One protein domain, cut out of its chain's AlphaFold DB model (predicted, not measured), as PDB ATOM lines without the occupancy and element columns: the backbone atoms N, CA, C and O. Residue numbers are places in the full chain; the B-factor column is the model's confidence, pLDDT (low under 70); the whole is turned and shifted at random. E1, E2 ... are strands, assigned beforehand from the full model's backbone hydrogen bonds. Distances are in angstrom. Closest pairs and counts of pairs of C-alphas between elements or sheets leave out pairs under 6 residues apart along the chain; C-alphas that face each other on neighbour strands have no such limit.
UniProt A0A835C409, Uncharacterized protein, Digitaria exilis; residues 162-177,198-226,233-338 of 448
ATOM      1  N   GLY A 162      20.202 -17.665  -1.137       67.06
ATOM      2  CA  GLY A 162      21.280 -18.289  -0.363       67.06
ATOM      3  C   GLY A 162      22.582 -17.489  -0.340       67.06
ATOM      4  O   GLY A 162      23.448 -17.793   0.484       67.06
ATOM      5  N   GLU A 163      22.706 -16.445  -1.162       76.88
ATOM      6  CA  GLU A 163      23.795 -15.482  -1.030       76.88
ATOM      7  C   GLU A 163      23.608 -14.623   0.226       76.88
ATOM      8  O   GLU A 163      22.522 -14.144   0.560       76.88
ATOM      9  N   LYS A 164      24.705 -14.439   0.954       80.38
ATOM     10  CA  LYS A 164      24.795 -13.556   2.112       80.38
ATOM     11  C   LYS A 164      24.867 -12.102   1.661       80.38
ATOM     12  O   LYS A 164      25.329 -11.792   0.567       80.38
ATOM     13  N   GLU A 165      24.460 -11.215   2.558       83.88
ATOM     14  CA  GLU A 165      24.540  -9.768   2.363       83.88
ATOM     15  C   GLU A 165      25.992  -9.301   2.210       83.88
ATOM     16  O   GLU A 165      26.899  -9.817   2.868       83.88
ATOM     17  N   SER A 166      26.201  -8.286   1.377       89.00
ATOM     18  CA  SER A 166      27.455  -7.536   1.322       89.00
ATOM     19  C   SER A 166      27.317  -6.239   2.109       89.00
ATOM     20  O   SER A 166      26.296  -5.554   2.020       89.00
ATOM     21  N   LEU A 167      28.357  -5.890   2.863       89.94
ATOM     22  CA  LEU A 167      28.393  -4.675   3.665       89.94
ATOM     23  C   LEU A 167      29.290  -3.638   3.000       89.94
ATOM     24  O   LEU A 167      30.500  -3.825   2.922       89.94
ATOM     25  N   TYR A 168      28.708  -2.538   2.553       91.88
ATOM     26  CA  TYR A 168      29.445  -1.391   2.042       91.88
ATOM     27  C   TYR A 168      29.614  -0.380   3.175       91.88
ATOM     28  O   TYR A 168      28.670  -0.129   3.922       91.88
ATOM     29  N   VAL A 169      30.801   0.198   3.326       90.38
ATOM     30  CA  VAL A 169      31.103   1.168   4.384       90.38
ATOM     31  C   VAL A 169      31.823   2.352   3.768       90.38
ATOM     32  O   VAL A 169      32.839   2.189   3.098       90.38
ATOM     33  N   MET A 170      31.284   3.542   3.999       88.94
ATOM     34  CA  MET A 170      31.807   4.809   3.515       88.94
ATOM     35  C   MET A 170      32.103   5.741   4.687       88.94
ATOM     36  O   MET A 170      31.308   5.839   5.622       88.94
ATOM     37  N   ARG A 171      33.216   6.474   4.639       86.12
ATOM     38  CA  ARG A 171      33.476   7.565   5.585       86.12
ATOM     39  C   ARG A 171      32.372   8.622   5.479       86.12
ATOM     40  O   ARG A 171      32.042   9.077   4.390       86.12
ATOM     41  N   SER A 172      31.806   9.038   6.610       80.50
ATOM     42  CA  SER A 172      30.766  10.083   6.636       80.50
ATOM     43  C   SER A 172      31.320  11.468   6.337       80.50
ATOM     44  O   SER A 172      30.619  12.311   5.785       80.50
ATOM     45  N   THR A 173      32.579  11.692   6.709       76.44
ATOM     46  CA  THR A 173      33.316  12.924   6.462       76.44
ATOM     47  C   THR A 173      34.561  12.571   5.675       76.44
ATOM     48  O   THR A 173      35.421  11.836   6.163       76.44
ATOM     49  N   ILE A 174      34.650  13.081   4.453       72.00
ATOM     50  CA  ILE A 174      35.732  12.743   3.540       72.00
ATOM     51  C   ILE A 174      36.653  13.960   3.395       72.00
ATOM     52  O   ILE A 174      36.178  15.034   3.006       72.00
ATOM     53  N   PRO A 175      37.941  13.848   3.776       64.00
ATOM     54  CA  PRO A 175      38.888  14.941   3.616       64.00
ATOM     55  C   PRO A 175      39.178  15.189   2.133       64.00
ATOM     56  O   PRO A 175      39.369  14.254   1.358       64.00
ATOM     57  N   SER A 176      39.258  16.461   1.741       58.78
ATOM     58  CA  SER A 176      39.793  16.823   0.427       58.78
ATOM     59  C   SER A 176      41.242  16.334   0.290       58.78
ATOM     60  O   SER A 176      42.011  16.466   1.249       58.78
ATOM     61  N   PRO A 177      41.658  15.812  -0.880       54.47
ATOM     62  CA  PRO A 177      43.056  15.493  -1.130       54.47
ATOM     63  C   PRO A 177      43.885  16.774  -0.996       54.47
ATOM     64  O   PRO A 177      43.684  17.746  -1.722       54.47
ATOM     65  N   CYS A 198      41.077   4.254  -6.301       57.09
ATOM     66  CA  CYS A 198      40.630   3.449  -5.164       57.09
ATOM     67  C   CYS A 198      41.112   4.100  -3.865       57.09
ATOM     68  O   CYS A 198      42.312   4.258  -3.678       57.09
ATOM     69  N   SER A 199      40.194   4.456  -2.962       67.88
ATOM     70  CA  SER A 199      40.549   5.013  -1.651       67.88
ATOM     71  C   SER A 199      39.990   4.158  -0.516       67.88
ATOM     72  O   SER A 199      39.027   3.406  -0.684       67.88
ATOM     73  N   ASP A 200      40.560   4.311   0.676       73.00
ATOM     74  CA  ASP A 200      40.040   3.697   1.904       73.00
ATOM     75  C   ASP A 200      38.739   4.348   2.396       73.00
ATOM     76  O   ASP A 200      38.173   3.957   3.415       73.00
ATOM     77  N   GLU A 201      38.245   5.371   1.699       80.50
ATOM     78  CA  GLU A 201      37.051   6.106   2.105       80.50
ATOM     79  C   GLU A 201      35.771   5.329   1.798       80.50
ATOM     80  O   GLU A 201      34.743   5.619   2.408       80.50
ATOM     81  N   PHE A 202      35.821   4.363   0.872       89.44
ATOM     82  CA  PHE A 202      34.688   3.524   0.506       89.44
ATOM     83  C   PHE A 202      35.122   2.081   0.243       89.44
ATOM     84  O   PHE A 202      35.891   1.799  -0.674       89.44
ATOM     85  N   VAL A 203      34.609   1.151   1.046       91.06
ATOM     86  CA  VAL A 203      35.007  -0.260   1.022       91.06
ATOM     87  C   VAL A 203      33.796  -1.185   1.059       91.06
ATOM     88  O   VAL A 203      32.717  -0.805   1.515       91.06
ATOM     89  N   VAL A 204      33.973  -2.428   0.612       92.25
ATOM     90  CA  VAL A 204      32.965  -3.491   0.714       92.25
ATOM     91  C   VAL A 204      33.528  -4.747   1.361       92.25
ATOM     92  O   VAL A 204      34.645  -5.173   1.066       92.25
ATOM     93  N   LEU A 205      32.720  -5.363   2.215       89.44
ATOM     94  CA  LEU A 205      32.914  -6.703   2.741       89.44
ATOM     95  C   LEU A 205      31.851  -7.631   2.153       89.44
ATOM     96  O   LEU A 205      30.678  -7.575   2.522       89.44
ATOM     97  N   ASP A 206      32.279  -8.501   1.244       87.00
ATOM     98  CA  ASP A 206      31.437  -9.551   0.673       87.00
ATOM     99  C   ASP A 206      31.459 -10.781   1.589       87.00
ATOM    100  O   ASP A 206      32.455 -11.507   1.669       87.00
ATOM    101  N   MET A 207      30.349 -11.024   2.288       81.19
ATOM    102  CA  MET A 207      30.242 -12.113   3.263       81.19
ATOM    103  C   MET A 207      30.159 -13.507   2.619       81.19
ATOM    104  O   MET A 207      30.186 -14.513   3.345       81.19
ATOM    105  N   ASN A 208      30.075 -13.590   1.287       82.19
ATOM    106  CA  ASN A 208      30.137 -14.841   0.531       82.19
ATOM    107  C   ASN A 208      31.571 -15.275   0.224       82.19
ATOM    108  O   ASN A 208      31.803 -16.450  -0.056       82.19
ATOM    109  N   LYS A 209      32.543 -14.359   0.305       82.94
ATOM    110  CA  LYS A 209      33.941 -14.638  -0.034       82.94
ATOM    111  C   LYS A 209      34.771 -14.897   1.216       82.94
ATOM    112  O   LYS A 209      34.711 -14.158   2.193       82.94
ATOM    113  N   GLN A 210      35.553 -15.973   1.168       80.06
ATOM    114  CA  GLN A 210      36.540 -16.329   2.185       80.06
ATOM    115  C   GLN A 210      37.949 -16.257   1.571       80.06
ATOM    116  O   GLN A 210      38.121 -16.706   0.435       80.06
ATOM    117  N   PRO A 211      38.961 -15.744   2.293       82.19
ATOM    118  CA  PRO A 211      38.860 -15.131   3.618       82.19
ATOM    119  C   PRO A 211      38.083 -13.806   3.586       82.19
ATOM    120  O   PRO A 211      38.077 -13.108   2.572       82.19
ATOM    121  N   TYR A 212      37.439 -13.460   4.702       83.56
ATOM    122  CA  TYR A 212      36.809 -12.150   4.857       83.56
ATOM    123  C   TYR A 212      37.861 -11.049   4.741       83.56
ATOM    124  O   TYR A 212      38.805 -11.002   5.527       83.56
ATOM    125  N   LYS A 213      37.702 -10.180   3.741       86.88
ATOM    126  CA  LYS A 213      38.608  -9.065   3.470       86.88
ATOM    127  C   LYS A 213      37.824  -7.877   2.919       86.88
ATOM    128  O   LYS A 213      36.993  -8.050   2.027       86.88
ATOM    129  N   TRP A 214      38.127  -6.687   3.434       88.44
ATOM    130  CA  TRP A 214      37.645  -5.432   2.870       88.44
ATOM    131  C   TRP A 214      38.259  -5.196   1.491       88.44
ATOM    132  O   TRP A 214      39.447  -5.418   1.271       88.44
ATOM    133  N   GLN A 215      37.426  -4.786   0.544       90.25
ATOM    134  CA  GLN A 215      37.843  -4.438  -0.807       90.25
ATOM    135  C   GLN A 215      37.578  -2.955  -1.029       90.25
ATOM    136  O   GLN A 215      36.448  -2.510  -0.827       90.25
ATOM    137  N   HIS A 216      38.592  -2.221  -1.479       89.81
ATOM    138  CA  HIS A 216      38.439  -0.821  -1.861       89.81
ATOM    139  C   HIS A 216      37.498  -0.701  -3.051       89.81
ATOM    140  O   HIS A 216      37.489  -1.532  -3.969       89.81
ATOM    141  N   LEU A 217      36.692   0.347  -3.008       91.38
ATOM    142  CA  LEU A 217      35.815   0.742  -4.088       91.38
ATOM    143  C   LEU A 217      36.290   2.066  -4.675       91.38
ATOM    144  O   LEU A 217      37.057   2.795  -4.039       91.38
ATOM    145  N   PRO A 218      35.828   2.397  -5.890       88.69
ATOM    146  CA  PRO A 218      36.170   3.669  -6.486       88.69
ATOM    147  C   PRO A 218      35.738   4.843  -5.620       88.69
ATOM    148  O   PRO A 218      34.638   4.853  -5.052       88.69
ATOM    149  N   ARG A 219      36.616   5.839  -5.557       82.25
ATOM    150  CA  ARG A 219      36.427   7.054  -4.780       82.25
ATOM    151  C   ARG A 219      35.138   7.779  -5.202       82.25
ATOM    152  O   ARG A 219      34.856   7.858  -6.403       82.25
ATOM    153  N   PRO A 220      34.346   8.313  -4.255       78.69
ATOM    154  CA  PRO A 220      33.164   9.084  -4.607       78.69
ATOM    155  C   PRO A 220      33.522  10.350  -5.415       78.69
ATOM    156  O   PRO A 220      34.432  11.086  -5.033       78.69
ATOM    157  N   PRO A 221      32.809  10.643  -6.517       76.12
ATOM    158  CA  PRO A 221      33.217  11.645  -7.508       76.12
ATOM    159  C   PRO A 221      33.021  13.099  -7.057       76.12
ATOM    160  O   PRO A 221      33.504  14.010  -7.718       76.12
ATOM    161  N   PHE A 222      32.316  13.340  -5.946       70.94
ATOM    162  CA  PHE A 222      32.102  14.687  -5.402       70.94
ATOM    163  C   PHE A 222      33.346  15.267  -4.715       70.94
ATOM    164  O   PHE A 222      33.346  16.433  -4.329       70.94
ATOM    165  N   ILE A 223      34.416  14.485  -4.580       61.16
ATOM    166  CA  ILE A 223      35.701  14.957  -4.075       61.16
ATOM    167  C   ILE A 223      36.448  15.597  -5.242       61.16
ATOM    168  O   ILE A 223      37.201  14.949  -5.962       61.16
ATOM    169  N   VAL A 224      36.192  16.883  -5.461       57.16
ATOM    170  CA  VAL A 224      36.924  17.658  -6.465       57.16
ATOM    171  C   VAL A 224      38.308  17.981  -5.908       57.16
ATOM    172  O   VAL A 224      38.418  18.611  -4.854       57.16
ATOM    173  N   GLU A 225      39.365  17.589  -6.620       52.12
ATOM    174  CA  GLU A 225      40.708  18.128  -6.403       52.12
ATOM    175  C   GLU A 225      40.673  19.643  -6.633       52.12
ATOM    176  O   GLU A 225      40.678  20.117  -7.770       52.12
ATOM    177  N   LYS A 226      40.578  20.431  -5.558       50.12
ATOM    178  CA  LYS A 226      40.673  21.889  -5.666       50.12
ATOM    179  C   LYS A 226      42.128  22.343  -5.671       50.12
ATOM    180  O   LYS A 226      43.006  21.740  -5.052       50.12
ATOM    181  N   GLY A 233      40.298  23.312   5.650       49.62
ATOM    182  CA  GLY A 233      39.971  21.882   5.626       49.62
ATOM    183  C   GLY A 233      38.596  21.619   5.014       49.62
ATOM    184  O   GLY A 233      37.590  21.608   5.723       49.62
ATOM    185  N   LEU A 234      38.548  21.456   3.691       52.72
ATOM    186  CA  LEU A 234      37.326  21.173   2.960       52.72
ATOM    187  C   LEU A 234      36.968  19.722   3.281       52.72
ATOM    188  O   LEU A 234      37.683  18.788   2.910       52.72
ATOM    189  N   HIS A 235      35.883  19.554   4.021       64.81
ATOM    190  CA  HIS A 235      35.323  18.256   4.345       64.81
ATOM    191  C   HIS A 235      33.970  18.143   3.653       64.81
ATOM    192  O   HIS A 235      33.056  18.923   3.940       64.81
ATOM    193  N   PHE A 236      33.836  17.169   2.755       72.62
ATOM    194  CA  PHE A 236      32.520  16.752   2.287       72.62
ATOM    195  C   PHE A 236      31.891  15.899   3.376       72.62
ATOM    196  O   PHE A 236      32.532  14.975   3.885       72.62
ATOM    197  N   SER A 237      30.650  16.207   3.742       81.06
ATOM    198  CA  SER A 237      29.874  15.351   4.634       81.06
ATOM    199  C   SER A 237      28.744  14.692   3.872       81.06
ATOM    200  O   SER A 237      27.987  15.375   3.180       81.06
ATOM    201  N   ILE A 238      28.605  13.383   4.046       87.88
ATOM    202  CA  ILE A 238      27.427  12.655   3.595       87.88
ATOM    203  C   ILE A 238      26.245  13.101   4.449       87.88
ATOM    204  O   ILE A 238      26.261  12.937   5.670       87.88
ATOM    205  N   THR A 239      25.238  13.694   3.816       89.56
ATOM    206  CA  THR A 239      24.040  14.188   4.504       89.56
ATOM    207  C   THR A 239      22.933  13.151   4.500       89.56
ATOM    208  O   THR A 239      22.186  13.045   5.479       89.56
ATOM    209  N   SER A 240      22.852  12.356   3.433       93.12
ATOM    210  CA  SER A 240      21.819  11.342   3.294       93.12
ATOM    211  C   SER A 240      22.173  10.225   2.329       93.12
ATOM    212  O   SER A 240      23.035  10.364   1.457       93.12
ATOM    213  N   SER A 241      21.529   9.076   2.520       94.38
ATOM    214  CA  SER A 241      21.751   7.923   1.663       94.38
ATOM    215  C   SER A 241      20.613   6.901   1.657       94.38
ATOM    216  O   SER A 241      19.838   6.780   2.606       94.38
ATOM    217  N   ALA A 242      20.514   6.140   0.572       95.12
ATOM    218  CA  ALA A 242      19.550   5.057   0.424       95.12
ATOM    219  C   ALA A 242      20.098   3.957  -0.488       95.12
ATOM    220  O   ALA A 242      21.023   4.169  -1.269       95.12
ATOM    221  N   VAL A 243      19.497   2.775  -0.399       93.50
ATOM    222  CA  VAL A 243      19.727   1.673  -1.337       93.50
ATOM    223  C   VAL A 243      18.454   1.489  -2.157       93.50
ATOM    224  O   VAL A 243      17.365   1.405  -1.583       93.50
ATOM    225  N   ILE A 244      18.586   1.456  -3.482       92.31
ATOM    226  CA  ILE A 244      17.477   1.288  -4.432       92.31
ATOM    227  C   ILE A 244      17.730   0.085  -5.355       92.31
ATOM    228  O   ILE A 244      18.765  -0.583  -5.251       92.31
ATOM    229  N   ASP A 245      16.767  -0.222  -6.228       89.06
ATOM    230  CA  ASP A 245      16.866  -1.278  -7.249       89.06
ATOM    231  C   ASP A 245      17.285  -2.642  -6.678       89.06
ATOM    232  O   ASP A 245      18.163  -3.328  -7.202       89.06
ATOM    233  N   GLY A 246      16.716  -3.006  -5.525       85.81
ATOM    234  CA  GLY A 246      17.009  -4.275  -4.853       85.81
ATOM    235  C   GLY A 246      18.456  -4.427  -4.375       85.81
ATOM    236  O   GLY A 246      18.897  -5.550  -4.162       85.81
ATOM    237  N   GLY A 247      19.206  -3.331  -4.209       88.75
ATOM    238  CA  GLY A 247      20.626  -3.389  -3.849       88.75
ATOM    239  C   GLY A 247      21.584  -3.099  -4.998       88.75
ATOM    240  O   GLY A 247      22.798  -3.042  -4.789       88.75
ATOM    241  N   ARG A 248      21.062  -2.891  -6.213       91.06
ATOM    242  CA  ARG A 248      21.891  -2.604  -7.383       91.06
ATOM    243  C   ARG A 248      22.505  -1.206  -7.347       91.06
ATOM    244  O   ARG A 248      23.616  -1.026  -7.846       91.06
ATOM    245  N   THR A 249      21.816  -0.251  -6.732       93.81
ATOM    246  CA  THR A 249      22.246   1.145  -6.708       93.81
ATOM    247  C   THR A 249      22.263   1.675  -5.277       93.81
ATOM    248  O   THR A 249      21.254   1.634  -4.571       93.81
ATOM    249  N   ILE A 250      23.408   2.202  -4.847       94.94
ATOM    250  CA  ILE A 250      23.536   2.987  -3.616       94.94
ATOM    251  C   ILE A 250      23.463   4.464  -3.999       94.94
ATOM    252  O   ILE A 250      24.252   4.929  -4.816       94.94
ATOM    253  N   VAL A 251      22.531   5.204  -3.410       94.88
ATOM    254  CA  VAL A 251      22.345   6.640  -3.640       94.88
ATOM    255  C   VAL A 251      22.886   7.405  -2.442       94.88
ATOM    256  O   VAL A 251      22.581   7.063  -1.298       94.88
ATOM    257  N   VAL A 252      23.686   8.436  -2.697       94.06
ATOM    258  CA  VAL A 252      24.338   9.234  -1.657       94.06
ATOM    259  C   VAL A 252      24.236  10.712  -2.008       94.06
ATOM    260  O   VAL A 252      24.634  11.107  -3.106       94.06
ATOM    261  N   SER A 253      23.758  11.522  -1.064       92.81
ATOM    262  CA  SER A 253      23.882  12.977  -1.123       92.81
ATOM    263  C   SER A 253      25.001  13.461  -0.214       92.81
ATOM    264  O   SER A 253      25.163  13.009   0.924       92.81
ATOM    265  N   SER A 254      25.773  14.410  -0.725       88.88
ATOM    266  CA  SER A 254      26.881  15.036  -0.015       88.88
ATOM    267  C   SER A 254      26.751  16.550  -0.058       88.88
ATOM    268  O   SER A 254      26.406  17.108  -1.100       88.88
ATOM    269  N   SER A 255      27.106  17.206   1.043       83.12
ATOM    270  CA  SER A 255      27.175  18.662   1.137       83.12
ATOM    271  C   SER A 255      28.624  19.144   1.187       83.12
ATOM    272  O   SER A 255      29.416  18.641   1.996       83.12
ATOM    273  N   ASP A 256      28.953  20.159   0.391       73.44
ATOM    274  CA  ASP A 256      30.246  20.844   0.467       73.44
ATOM    275  C   ASP A 256      30.241  21.884   1.602       73.44
ATOM    276  O   ASP A 256      29.619  22.943   1.487       73.44
ATOM    277  N   LYS A 257      30.952  21.603   2.703       63.47
ATOM    278  CA  LYS A 257      31.096  22.544   3.829       63.47
ATOM    279  C   LYS A 257      32.185  23.602   3.616       63.47
ATOM    280  O   LYS A 257      32.390  24.437   4.495       63.47
ATOM    281  N   SER A 258      32.892  23.590   2.480       56.62
ATOM    282  CA  SER A 258      33.963  24.554   2.194       56.62
ATOM    283  C   SER A 258      33.484  25.993   2.056       56.62
ATOM    284  O   SER A 258      34.215  26.931   2.381       56.62
ATOM    285  N   LYS A 259      32.248  26.183   1.594       52.06
ATOM    286  CA  LYS A 259      31.614  27.495   1.521       52.06
ATOM    287  C   LYS A 259      31.030  27.780   2.902       52.06
ATOM    288  O   LYS A 259      29.923  27.354   3.203       52.06
ATOM    289  N   GLY A 260      31.821  28.424   3.766       46.84
ATOM    290  CA  GLY A 260      31.412  28.815   5.122       46.84
ATOM    291  C   GLY A 260      30.125  29.660   5.161       46.84
ATOM    292  O   GLY A 260      29.516  29.914   4.129       46.84
ATOM    293  N   HIS A 261      29.746  30.133   6.358       43.97
ATOM    294  CA  HIS A 261      28.480  30.800   6.755       43.97
ATOM    295  C   HIS A 261      27.807  31.844   5.819       43.97
ATOM    296  O   HIS A 261      26.726  32.317   6.154       43.97
ATOM    297  N   TYR A 262      28.380  32.206   4.668       44.09
ATOM    298  CA  TYR A 262      27.858  33.190   3.715       44.09
ATOM    299  C   TYR A 262      27.544  32.650   2.302       44.09
ATOM    300  O   TYR A 262      27.133  33.430   1.446       44.09
ATOM    301  N   GLY A 263      27.710  31.351   2.026       44.12
ATOM    302  CA  GLY A 263      27.362  30.745   0.732       44.12
ATOM    303  C   GLY A 263      26.345  29.615   0.873       44.12
ATOM    304  O   GLY A 263      26.417  28.841   1.821       44.12
ATOM    305  N   SER A 264      25.408  29.501  -0.077       45.66
ATOM    306  CA  SER A 264      24.514  28.338  -0.157       45.66
ATOM    307  C   SER A 264      25.355  27.063  -0.235       45.66
ATOM    308  O   SER A 264      26.193  26.922  -1.132       45.66
ATOM    309  N   VAL A 265      25.131  26.153   0.711       60.97
ATOM    310  CA  VAL A 265      25.674  24.796   0.690       60.97
ATOM    311  C   VAL A 265      25.119  24.118  -0.562       60.97
ATOM    312  O   VAL A 265      23.905  24.015  -0.719       60.97
ATOM    313  N   GLY A 266      25.994  23.742  -1.495       71.56
ATOM    314  CA  GLY A 266      25.596  22.916  -2.633       71.56
ATOM    315  C   GLY A 266      25.465  21.475  -2.158       71.56
ATOM    316  O   GLY A 266      26.433  20.927  -1.624       71.56
ATOM    317  N   GLU A 267      24.282  20.890  -2.318       84.06
ATOM    318  CA  GLU A 267      24.077  19.453  -2.157       84.06
ATOM    319  C   GLU A 267      24.088  18.783  -3.527       84.06
ATOM    320  O   GLU A 267      23.514  19.296  -4.485       84.06
ATOM    321  N   PHE A 268      24.745  17.630  -3.603       87.44
ATOM    322  CA  PHE A 268      24.879  16.859  -4.832       87.44
ATOM    323  C   PHE A 268      24.539  15.409  -4.554       87.44
ATOM    324  O   PHE A 268      25.023  14.847  -3.567       87.44
ATOM    325  N   THR A 269      23.782  14.788  -5.452       92.12
ATOM    326  CA  THR A 269      23.418  13.377  -5.347       92.12
ATOM    327  C   THR A 269      24.132  12.558  -6.410       92.12
ATOM    328  O   THR A 269      24.193  12.918  -7.587       92.12
ATOM    329  N   HIS A 270      24.688  11.428  -5.981       92.44
ATOM    330  CA  HIS A 270      25.392  10.475  -6.826       92.44
ATOM    331  C   HIS A 270      24.865   9.066  -6.585       92.44
ATOM    332  O   HIS A 270      24.436   8.719  -5.485       92.44
ATOM    333  N   CYS A 271      24.924   8.245  -7.626       94.25
ATOM    334  CA  CYS A 271      24.551   6.840  -7.580       94.25
ATOM    335  C   CYS A 271      25.784   5.972  -7.821       94.25
ATOM    336  O   CYS A 271      26.546   6.214  -8.757       94.25
ATOM    337  N   PHE A 272      25.949   4.940  -7.008       94.50
ATOM    338  CA  PHE A 272      26.967   3.915  -7.162       94.50
ATOM    339  C   PHE A 272      26.311   2.599  -7.566       94.50
ATOM    340  O   PHE A 272      25.490   2.062  -6.823       94.50
ATOM    341  N   ASP A 273      26.676   2.078  -8.735       93.94
ATOM    342  CA  ASP A 273      26.224   0.767  -9.198       93.94
ATOM    343  C   ASP A 273      27.111  -0.323  -8.578       93.94
ATOM    344  O   ASP A 273      28.324  -0.367  -8.800       93.94
ATOM    345  N   THR A 274      26.503  -1.214  -7.796       92.88
ATOM    346  CA  THR A 274      27.218  -2.193  -6.966       92.88
ATOM    347  C   THR A 274      27.874  -3.321  -7.762       92.88
ATOM    348  O   THR A 274      28.832  -3.925  -7.276       92.88
ATOM    349  N   ALA A 275      27.438  -3.589  -8.997       91.00
ATOM    350  CA  ALA A 275      28.021  -4.667  -9.801       91.00
ATOM    351  C   ALA A 275      29.102  -4.179 -10.765       91.00
ATOM    352  O   ALA A 275      30.112  -4.851 -10.955       91.00
ATOM    353  N   THR A 276      28.907  -3.011 -11.373       92.75
ATOM    354  CA  THR A 276      29.915  -2.364 -12.222       92.75
ATOM    355  C   THR A 276      30.952  -1.613 -11.394       92.75
ATOM    356  O   THR A 276      32.028  -1.316 -11.912       92.75
ATOM    357  N   ARG A 277      30.643  -1.329 -10.118       92.31
ATOM    358  CA  ARG A 277      31.438  -0.525  -9.180       92.31
ATOM    359  C   ARG A 277      31.720   0.877  -9.710       92.31
ATOM    360  O   ARG A 277      32.800   1.413  -9.500       92.31
ATOM    361  N   LYS A 278      30.769   1.471 -10.431       92.50
ATOM    362  CA  LYS A 278      30.928   2.797 -11.036       92.50
ATOM    363  C   LYS A 278      29.983   3.806 -10.418       92.50
ATOM    364  O   LYS A 278      28.834   3.500 -10.108       92.50
ATOM    365  N   TRP A 279      30.488   5.026 -10.301       92.44
ATOM    366  CA  TRP A 279      29.708   6.187  -9.912       92.44
ATOM    367  C   TRP A 279      29.083   6.861 -11.130       92.44
ATOM    368  O   TRP A 279      29.694   6.941 -12.197       92.44
ATOM    369  N   ARG A 280      27.882   7.400 -10.940       91.56
ATOM    370  CA  ARG A 280      27.220   8.322 -11.862       91.56
ATOM    371  C   ARG A 280      26.664   9.509 -11.083       91.56
ATOM    372  O   ARG A 280      26.199   9.354  -9.952       91.56
ATOM    373  N   HIS A 281      26.713  10.686 -11.688       90.69
ATOM    374  CA  HIS A 281      26.049  11.866 -11.149       90.69
ATOM    375  C   HIS A 281      24.535  11.728 -11.335       90.69
ATOM    376  O   HIS A 281      24.087  11.367 -12.423       90.69
ATOM    377  N   ALA A 282      23.774  11.936 -10.258       91.38
ATOM    378  CA  ALA A 282      22.319  11.842 -10.280       91.38
ATOM    379  C   ALA A 282      21.671  13.221 -10.390       91.38
ATOM    380  O   ALA A 282      20.695  13.335 -11.110       91.38
ATOM    381  N   GLY A 283      22.223  14.254  -9.746       90.06
ATOM    382  CA  GLY A 283      21.764  15.634  -9.908       90.06
ATOM    383  C   GLY A 283      22.342  16.612  -8.883       90.06
ATOM    384  O   GLY A 283      22.900  16.210  -7.855       90.06
ATOM    385  N   ASP A 284      22.176  17.907  -9.164       89.25
ATOM    386  CA  ASP A 284      22.613  19.040  -8.330       89.25
ATOM    387  C   ASP A 284      21.563  19.399  -7.264       89.25
ATOM    388  O   ASP A 284      21.090  20.530  -7.144       89.25
ATOM    389  N   TRP A 285      21.139  18.385  -6.518       89.62
ATOM    390  CA  TRP A 285      20.183  18.476  -5.422       89.62
ATOM    391  C   TRP A 285      20.505  17.409  -4.375       89.62
ATOM    392  O   TRP A 285      21.175  16.418  -4.677       89.62
ATOM    393  N   GLY A 286      20.027  17.583  -3.143       90.62
ATOM    394  CA  GLY A 286      20.110  16.566  -2.093       90.62
ATOM    395  C   GLY A 286      18.804  15.802  -1.905       90.62
ATOM    396  O   GLY A 286      17.719  16.290  -2.231       90.62
ATOM    397  N   LEU A 287      18.901  14.581  -1.381       94.25
ATOM    398  CA  LEU A 287      17.729  13.795  -1.016       94.25
ATOM    399  C   LEU A 287      16.965  14.508   0.118       94.25
ATOM    400  O   LEU A 287      17.585  15.024   1.050       94.25
ATOM    401  N   PRO A 288      15.621  14.500   0.118       93.62
ATOM    402  CA  PRO A 288      14.799  15.278   1.054       93.62
ATOM    403  C   PRO A 288      14.653  14.610   2.435       93.62
ATOM    404  O   PRO A 288      13.653  14.774   3.139       93.62
ATOM    405  N   PHE A 289      15.650  13.826   2.827       94.38
ATOM    406  CA  PHE A 289      15.773  13.187   4.126       94.38
ATOM    407  C   PHE A 289      17.215  13.326   4.616       94.38
ATOM    408  O   PHE A 289      18.119  13.582   3.832       94.38
ATOM    409  N   SER A 290      17.431  13.182   5.918       91.19
ATOM    410  CA  SER A 290      18.739  13.210   6.562       91.19
ATOM    411  C   SER A 290      19.073  11.838   7.143       91.19
ATOM    412  O   SER A 290      18.209  11.150   7.692       91.19
ATOM    413  N   GLY A 291      20.336  11.431   7.023       89.94
ATOM    414  CA  GLY A 291      20.771  10.081   7.366       89.94
ATOM    415  C   GLY A 291      20.294   9.056   6.335       89.94
ATOM    416  O   GLY A 291      20.290   9.322   5.134       89.94
ATOM    417  N   ARG A 292      19.911   7.859   6.784       90.38
ATOM    418  CA  ARG A 292      19.497   6.778   5.880       90.38
ATOM    419  C   ARG A 292      17.978   6.735   5.706       90.38
ATOM    420  O   ARG A 292      17.251   6.816   6.695       90.38
ATOM    421  N   ALA A 293      17.519   6.504   4.478       94.06
ATOM    422  CA  ALA A 293      16.171   6.004   4.217       94.06
ATOM    423  C   ALA A 293      16.206   4.507   3.873       94.06
ATOM    424  O   ALA A 293      17.046   4.049   3.094       94.06
ATOM    425  N   GLU A 294      15.288   3.740   4.453       91.88
ATOM    426  CA  GLU A 294      15.191   2.296   4.242       91.88
ATOM    427  C   GLU A 294      13.991   1.943   3.376       91.88
ATOM    428  O   GLU A 294      12.882   2.415   3.624       91.88
ATOM    429  N   TYR A 295      14.205   1.082   2.382       92.31
ATOM    430  CA  TYR A 295      13.116   0.538   1.585       92.31
ATOM    431  C   TYR A 295      12.302  -0.462   2.406       92.31
ATOM    432  O   TYR A 295      12.857  -1.370   3.028       92.31
ATOM    433  N   VAL A 296      10.980  -0.313   2.385       91.62
ATOM    434  CA  VAL A 296      10.055  -1.144   3.159       91.62
ATOM    435  C   VAL A 296       9.126  -1.854   2.178       91.62
ATOM    436  O   VAL A 296       8.148  -1.252   1.728       91.62
ATOM    437  N   PRO A 297       9.401  -3.124   1.823       88.31
ATOM    438  CA  PRO A 297       8.625  -3.854   0.820       88.31
ATOM    439  C   PRO A 297       7.130  -3.931   1.150       88.31
ATOM    440  O   PRO A 297       6.286  -3.821   0.265       88.31
ATOM    441  N   GLU A 298       6.788  -4.059   2.435       89.75
ATOM    442  CA  GLU A 298       5.403  -4.116   2.900       89.75
ATOM    443  C   GLU A 298       4.644  -2.811   2.640       89.75
ATOM    444  O   GLU A 298       3.423  -2.845   2.524       89.75
ATOM    445  N   LEU A 299       5.351  -1.681   2.525       90.31
ATOM    446  CA  LEU A 299       4.787  -0.359   2.245       90.31
ATOM    447  C   LEU A 299       5.034   0.093   0.799       90.31
ATOM    448  O   LEU A 299       4.282   0.934   0.314       90.31
ATOM    449  N   ASN A 300       5.965  -0.544   0.082       90.81
ATOM    450  CA  ASN A 300       6.394  -0.193  -1.277       90.81
ATOM    451  C   ASN A 300       6.888   1.263  -1.371       90.81
ATOM    452  O   ASN A 300       6.495   2.012  -2.258       90.81
ATOM    453  N   THR A 301       7.695   1.687  -0.396       93.31
ATOM    454  CA  THR A 301       8.254   3.045  -0.311       93.31
ATOM    455  C   THR A 301       9.508   3.048   0.566       93.31
ATOM    456  O   THR A 301       9.753   2.089   1.308       93.31
ATOM    457  N   TRP A 302      10.292   4.123   0.508       94.88
ATOM    458  CA  TRP A 302      11.397   4.364   1.429       94.88
ATOM    459  C   TRP A 302      10.906   5.190   2.609       94.88
ATOM    460  O   TRP A 302      10.234   6.203   2.428       94.88
ATOM    461  N   ILE A 303      11.269   4.776   3.819       95.81
ATOM    462  CA  ILE A 303      10.985   5.516   5.047       95.81
ATOM    463  C   ILE A 303      12.291   6.108   5.571       95.81
ATOM    464  O   ILE A 303      13.283   5.398   5.733       95.81
ATOM    465  N   GLY A 304      12.284   7.411   5.830       95.31
ATOM    466  CA  GLY A 304      13.432   8.170   6.320       95.31
ATOM    467  C   GLY A 304      13.018   9.241   7.324       95.31
ATOM    468  O   GLY A 304      11.855   9.328   7.724       95.31
ATOM    469  N   LEU A 305      13.979  10.069   7.729       94.38
ATOM    470  CA  LEU A 305      13.731  11.274   8.522       94.38
ATOM    471  C   LEU A 305      13.951  12.493   7.636       94.38
ATOM    472  O   LEU A 305      15.003  12.597   7.027       94.38
ATOM    473  N   SER A 306      12.995  13.411   7.566       92.50
ATOM    474  CA  SER A 306      13.051  14.604   6.719       92.50
ATOM    475  C   SER A 306      14.360  15.379   6.900       92.50
ATOM    476  O   SER A 306      14.894  15.488   8.006       92.50
ATOM    477  N   SER A 307      14.874  15.955   5.810       89.25
ATOM    478  CA  SER A 307      16.058  16.820   5.849       89.25
ATOM    479  C   SER A 307      15.802  18.115   6.626       89.25
ATOM    480  O   SER A 307      16.739  18.746   7.108       89.25
ATOM    481  N   THR A 308      14.531  18.485   6.802       86.50
ATOM    482  CA  THR A 308      14.123  19.685   7.532       86.50
ATOM    483  C   THR A 308      13.949  19.383   9.019       86.50
ATOM    484  O   THR A 308      13.303  18.402   9.396       86.50
ATOM    485  N   SER A 309      14.504  20.242   9.877       79.38
ATOM    486  CA  SER A 309      14.295  20.186  11.331       79.38
ATOM    487  C   SER A 309      12.794  20.288  11.663       79.38
ATOM    488  O   SER A 309      12.113  21.120  11.062       79.38
ATOM    489  N   PRO A 310      12.250  19.472  12.590       82.06
ATOM    490  CA  PRO A 310      12.943  18.615  13.556       82.06
ATOM    491  C   PRO A 310      13.114  17.154  13.095       82.06
ATOM    492  O   PRO A 310      13.046  16.239  13.920       82.06
ATOM    493  N   HIS A 311      13.314  16.907  11.797       88.25
ATOM    494  CA  HIS A 311      13.556  15.581  11.214       88.25
ATOM    495  C   HIS A 311      12.378  14.620  11.411       88.25
ATOM    496  O   HIS A 311      12.500  13.554  12.015       88.25
ATOM    497  N   HIS A 312      11.203  15.042  10.948       90.88
ATOM    498  CA  HIS A 312       9.976  14.242  10.961       90.88
ATOM    499  C   HIS A 312      10.097  12.960  10.145       90.88
ATOM    500  O   HIS A 312      10.800  12.933   9.140       90.88
ATOM    501  N   LEU A 313       9.376  11.910  10.538       94.12
ATOM    502  CA  LEU A 313       9.310  10.687   9.742       94.12
ATOM    503  C   LEU A 313       8.675  11.002   8.382       94.12
ATOM    504  O   LEU A 313       7.641  11.666   8.328       94.12
ATOM    505  N   CYS A 314       9.263  10.520   7.291       94.69
ATOM    506  CA  CYS A 314       8.735  10.746   5.951       94.69
ATOM    507  C   CYS A 314       8.762   9.481   5.093       94.69
ATOM    508  O   CYS A 314       9.636   8.629   5.262       94.69
ATOM    509  N   ALA A 315       7.822   9.397   4.151       95.19
ATOM    510  CA  ALA A 315       7.829   8.407   3.082       95.19
ATOM    511  C   ALA A 315       8.164   9.061   1.742       95.19
ATOM    512  O   ALA A 315       7.655  10.138   1.415       95.19
ATOM    513  N   ILE A 316       9.008   8.391   0.967       93.62
ATOM    514  CA  ILE A 316       9.516   8.878  -0.310       93.62
ATOM    515  C   ILE A 316       9.599   7.749  -1.330       93.62
ATOM    516  O   ILE A 316      10.009   6.634  -1.013       93.62
ATOM    517  N   ASP A 317       9.210   8.045  -2.566       91.00
ATOM    518  CA  ASP A 317       9.441   7.155  -3.696       91.00
ATOM    519  C   ASP A 317      10.755   7.538  -4.387       91.00
ATOM    520  O   ASP A 317      10.912   8.653  -4.884       91.00
ATOM    521  N   LEU A 318      11.720   6.616  -4.375       90.69
ATOM    522  CA  LEU A 318      13.021   6.785  -5.024       90.69
ATOM    523  C   LEU A 318      13.150   5.971  -6.319       90.69
ATOM    524  O   LEU A 318      14.211   6.012  -6.937       90.69
ATOM    525  N   SER A 319      12.104   5.252  -6.739       83.94
ATOM    526  CA  SER A 319      12.160   4.285  -7.846       83.94
ATOM    527  C   SER A 319      12.553   4.892  -9.199       83.94
ATOM    528  O   SER A 319      13.288   4.267  -9.951       83.94
ATOM    529  N   SER A 320      12.099   6.113  -9.494       80.44
ATOM    530  CA  SER A 320      12.389   6.847 -10.743       80.44
ATOM    531  C   SER A 320      13.162   8.148 -10.513       80.44
ATOM    532  O   SER A 320      13.510   8.870 -11.446       80.44
ATOM    533  N   ALA A 321      13.455   8.459  -9.250       76.38
ATOM    534  CA  ALA A 321      14.044   9.728  -8.845       76.38
ATOM    535  C   ALA A 321      15.464   9.952  -9.387       76.38
ATOM    536  O   ALA A 321      15.953  11.076  -9.382       76.38
ATOM    537  N   MET A 322      16.140   8.885  -9.821       84.94
ATOM    538  CA  MET A 322      17.533   8.930 -10.274       84.94
ATOM    539  C   MET A 322      17.680   8.977 -11.802       84.94
ATOM    540  O   MET A 322      18.816   8.891 -12.285       84.94
ATOM    541  N   ASP A 323      16.572   9.080 -12.543       82.19
ATOM    542  CA  ASP A 323      16.548   9.067 -14.014       82.19
ATOM    543  C   ASP A 323      16.521  10.476 -14.634       82.19
ATOM    544  O   ASP A 323      16.943  10.652 -15.777       82.19
ATOM    545  N   ASP A 324      16.073  11.487 -13.882       85.12
ATOM    546  CA  ASP A 324      16.018  12.889 -14.313       85.12
ATOM    547  C   ASP A 324      16.877  13.782 -13.400       85.12
ATOM    548  O   ASP A 324      16.441  14.157 -12.307       85.12
ATOM    549  N   PRO A 325      18.076  14.194 -13.851       85.06
ATOM    550  CA  PRO A 325      18.952  15.041 -13.052       85.06
ATOM    551  C   PRO A 325      18.394  16.416 -12.706       85.06
ATOM    552  O   PRO A 325      18.862  17.041 -11.755       85.06
ATOM    553  N   SER A 326      17.391  16.893 -13.446       84.56
ATOM    554  CA  SER A 326      16.786  18.207 -13.227       84.56
ATOM    555  C   SER A 326      15.713  18.214 -12.135       84.56
ATOM    556  O   SER A 326      15.269  19.290 -11.723       84.56
ATOM    557  N   ARG A 327      15.303  17.040 -11.637       87.38
ATOM    558  CA  ARG A 327      14.173  16.901 -10.718       87.38
ATOM    559  C   ARG A 327      14.567  16.190  -9.427       87.38
ATOM    560  O   ARG A 327      14.711  14.975  -9.387       87.38
ATOM    561  N   ALA A 328      14.631  16.954  -8.338       88.00
ATOM    562  CA  ALA A 328      14.791  16.391  -7.002       88.00
ATOM    563  C   ALA A 328      13.542  15.589  -6.582       88.00
ATOM    564  O   ALA A 328      12.414  16.027  -6.848       88.00
ATOM    565  N   PRO A 329      13.704  14.444  -5.896       91.25
ATOM    566  CA  PRO A 329      12.573  13.714  -5.354       91.25
ATOM    567  C   PRO A 329      11.959  14.465  -4.175       91.25
ATOM    568  O   PRO A 329      12.652  15.130  -3.404       91.25
ATOM    569  N   THR A 330      10.646  14.333  -4.013       90.19
ATOM    570  CA  THR A 330       9.891  14.973  -2.931       90.19
ATOM    571  C   THR A 330       9.233  13.909  -2.056       90.19
ATOM    572  O   THR A 330       8.717  12.930  -2.600       90.19
ATOM    573  N   PRO A 331       9.194  14.072  -0.723       90.00
ATOM    574  CA  PRO A 331       8.434  13.173   0.136       90.00
ATOM    575  C   PRO A 331       6.946  13.236  -0.217       90.00
ATOM    576  O   PRO A 331       6.403  14.326  -0.396       90.00
ATOM    577  N   HIS A 332       6.282  12.085  -0.283       88.56
ATOM    578  CA  HIS A 332       4.830  12.027  -0.483       88.56
ATOM    579  C   HIS A 332       4.069  12.137   0.840       88.56
ATOM    580  O   HIS A 332       2.946  12.626   0.863       88.56
ATOM    581  N   HIS A 333       4.697  11.733   1.951       90.31
ATOM    582  CA  HIS A 333       4.136  11.863   3.295       90.31
ATOM    583  C   HIS A 333       5.193  12.361   4.277       90.31
ATOM    584  O   HIS A 333       6.342  11.917   4.233       90.31
ATOM    585  N   VAL A 334       4.792  13.242   5.195       91.94
ATOM    586  CA  VAL A 334       5.610  13.713   6.322       91.94
ATOM    587  C   VAL A 334       4.735  13.709   7.573       91.94
ATOM    588  O   VAL A 334       3.656  14.302   7.576       91.94
ATOM    589  N   TRP A 335       5.183  13.036   8.630       91.75
ATOM    590  CA  TRP A 335       4.413  12.843   9.858       91.75
ATOM    591  C   TRP A 335       5.124  13.424  11.079       91.75
ATOM    592  O   TRP A 335       6.300  13.144  11.324       91.75
ATOM    593  N   ASP A 336       4.375  14.160  11.903       86.12
ATOM    594  CA  ASP A 336       4.862  14.637  13.197       86.12
ATOM    595  C   ASP A 336       4.989  13.478  14.200       86.12
ATOM    596  O   ASP A 336       4.030  13.063  14.855       86.12
ATOM    597  N   ASP A 337       6.196  12.924  14.305       76.06
ATOM    598  CA  ASP A 337       6.543  11.884  15.269       76.06
ATOM    599  C   ASP A 337       6.857  12.468  16.656       76.06
ATOM    600  O   ASP A 337       6.423  11.927  17.680       76.06
ATOM    601  N   PHE A 338       7.595  13.577  16.709       77.31
ATOM    602  CA  PHE A 338       7.914  14.321  17.921       77.31
ATOM    603  C   PHE A 338       8.414  15.732  17.585       77.31
ATOM    604  O   PHE A 338       9.516  15.884  17.044       77.31
TER     605      PHE A 338
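Overview. This is residues 162 to 177, 198 to 226 and 233 to 338 of the 448 residues of an uncharacterized protein of Digitaria exilis (UniProt A0A835C409). Two four-strand meanders, E5 to E8 and E9 to E12, stand side by side in one long, strongly twisted sheet, joined through the parallel pair E5 and E9. On the far side of E5 to E8 from E9 to E12 is a small three-strand sheet, E1 E3 E4, whose E1 runs on into E2, which pairs with the first part of E5. The printed part has 151 residues with twelve named strands, E1 to E12 in chain order, and no named helix; the class is all strand. The large sheet is branched and mixed, the small one antiparallel. The whole is compact, with a radius of gyration of the C-alphas of 16.0 A and spans of 46 by 44 by 31 A.

Along the chain. E5, residues 235 to 244, is 26.1 A long and bends by 52 degrees at residue 239; its C-alpha 235 is at (35.323, 18.256, 4.345). E6 is residues 249 to 256, 22.4 A, E7 residues 267 to 273, 20.1 A, and E8 residues 278 to 283. E9, residues 289 to 296, bends by 82 degrees at residue 292. E10 is residues 301 to 306, E11 residues 313 to 316, and E12 residues 331 to 335, ending at (4.413, 12.843, 9.858). E1, residues 166 to 170, begins at (27.455, -7.536, 1.322). E2 is residues 173 to 175 and E4 residues 214 to 218. E3, residues 198 to 206, 17.0 A, bends by 96 degrees at residue 201.

Arrangement. E5 has E2 and E9 on one side and E6 on the other side. E5 and E6 form an antiparallel hairpin, with N 242 and O 251 2.9 A apart. E6 and E7 form another, N 250 to O 272 2.9 A, and E7 and E8 a third, N 280 to O 271 2.8 A. E5 and E9 are parallel, with N 241 and O 291 2.9 A apart. The hairpins E9 and E10, E10 and E11, and E11 and E12 have N 294 to O 303, N 302 to O 316 and N 315 to O 333, each 2.9 A. E2 and E5 are antiparallel, N 174 to O 236 2.9 A. In the small, strongly twisted sheet, E3 is the inner strand: N 169 to O 203 is 2.8 A with E1, and N 204 to O 215 is 2.9 A in the hairpin with E4. The closest C-alphas of E4 and E8 are those of Pro 218 and Lys 278, 7.0 A. E1 and E5 are apart.

Size, cuts and confidence. The C-alphas farthest apart, those of Gly 162 and Tyr 262, are 52.1 A apart. Residues 178 to 197 and 227 to 232 are not printed; the gaps between C-alphas are 12.9 A and 11.3 A. The link from E11 to E12, residues 317 to 330, is long. Mean pLDDT of the printed part is 83.2; 22 residues are under 70, among them 223 to 226 and 257 to 265.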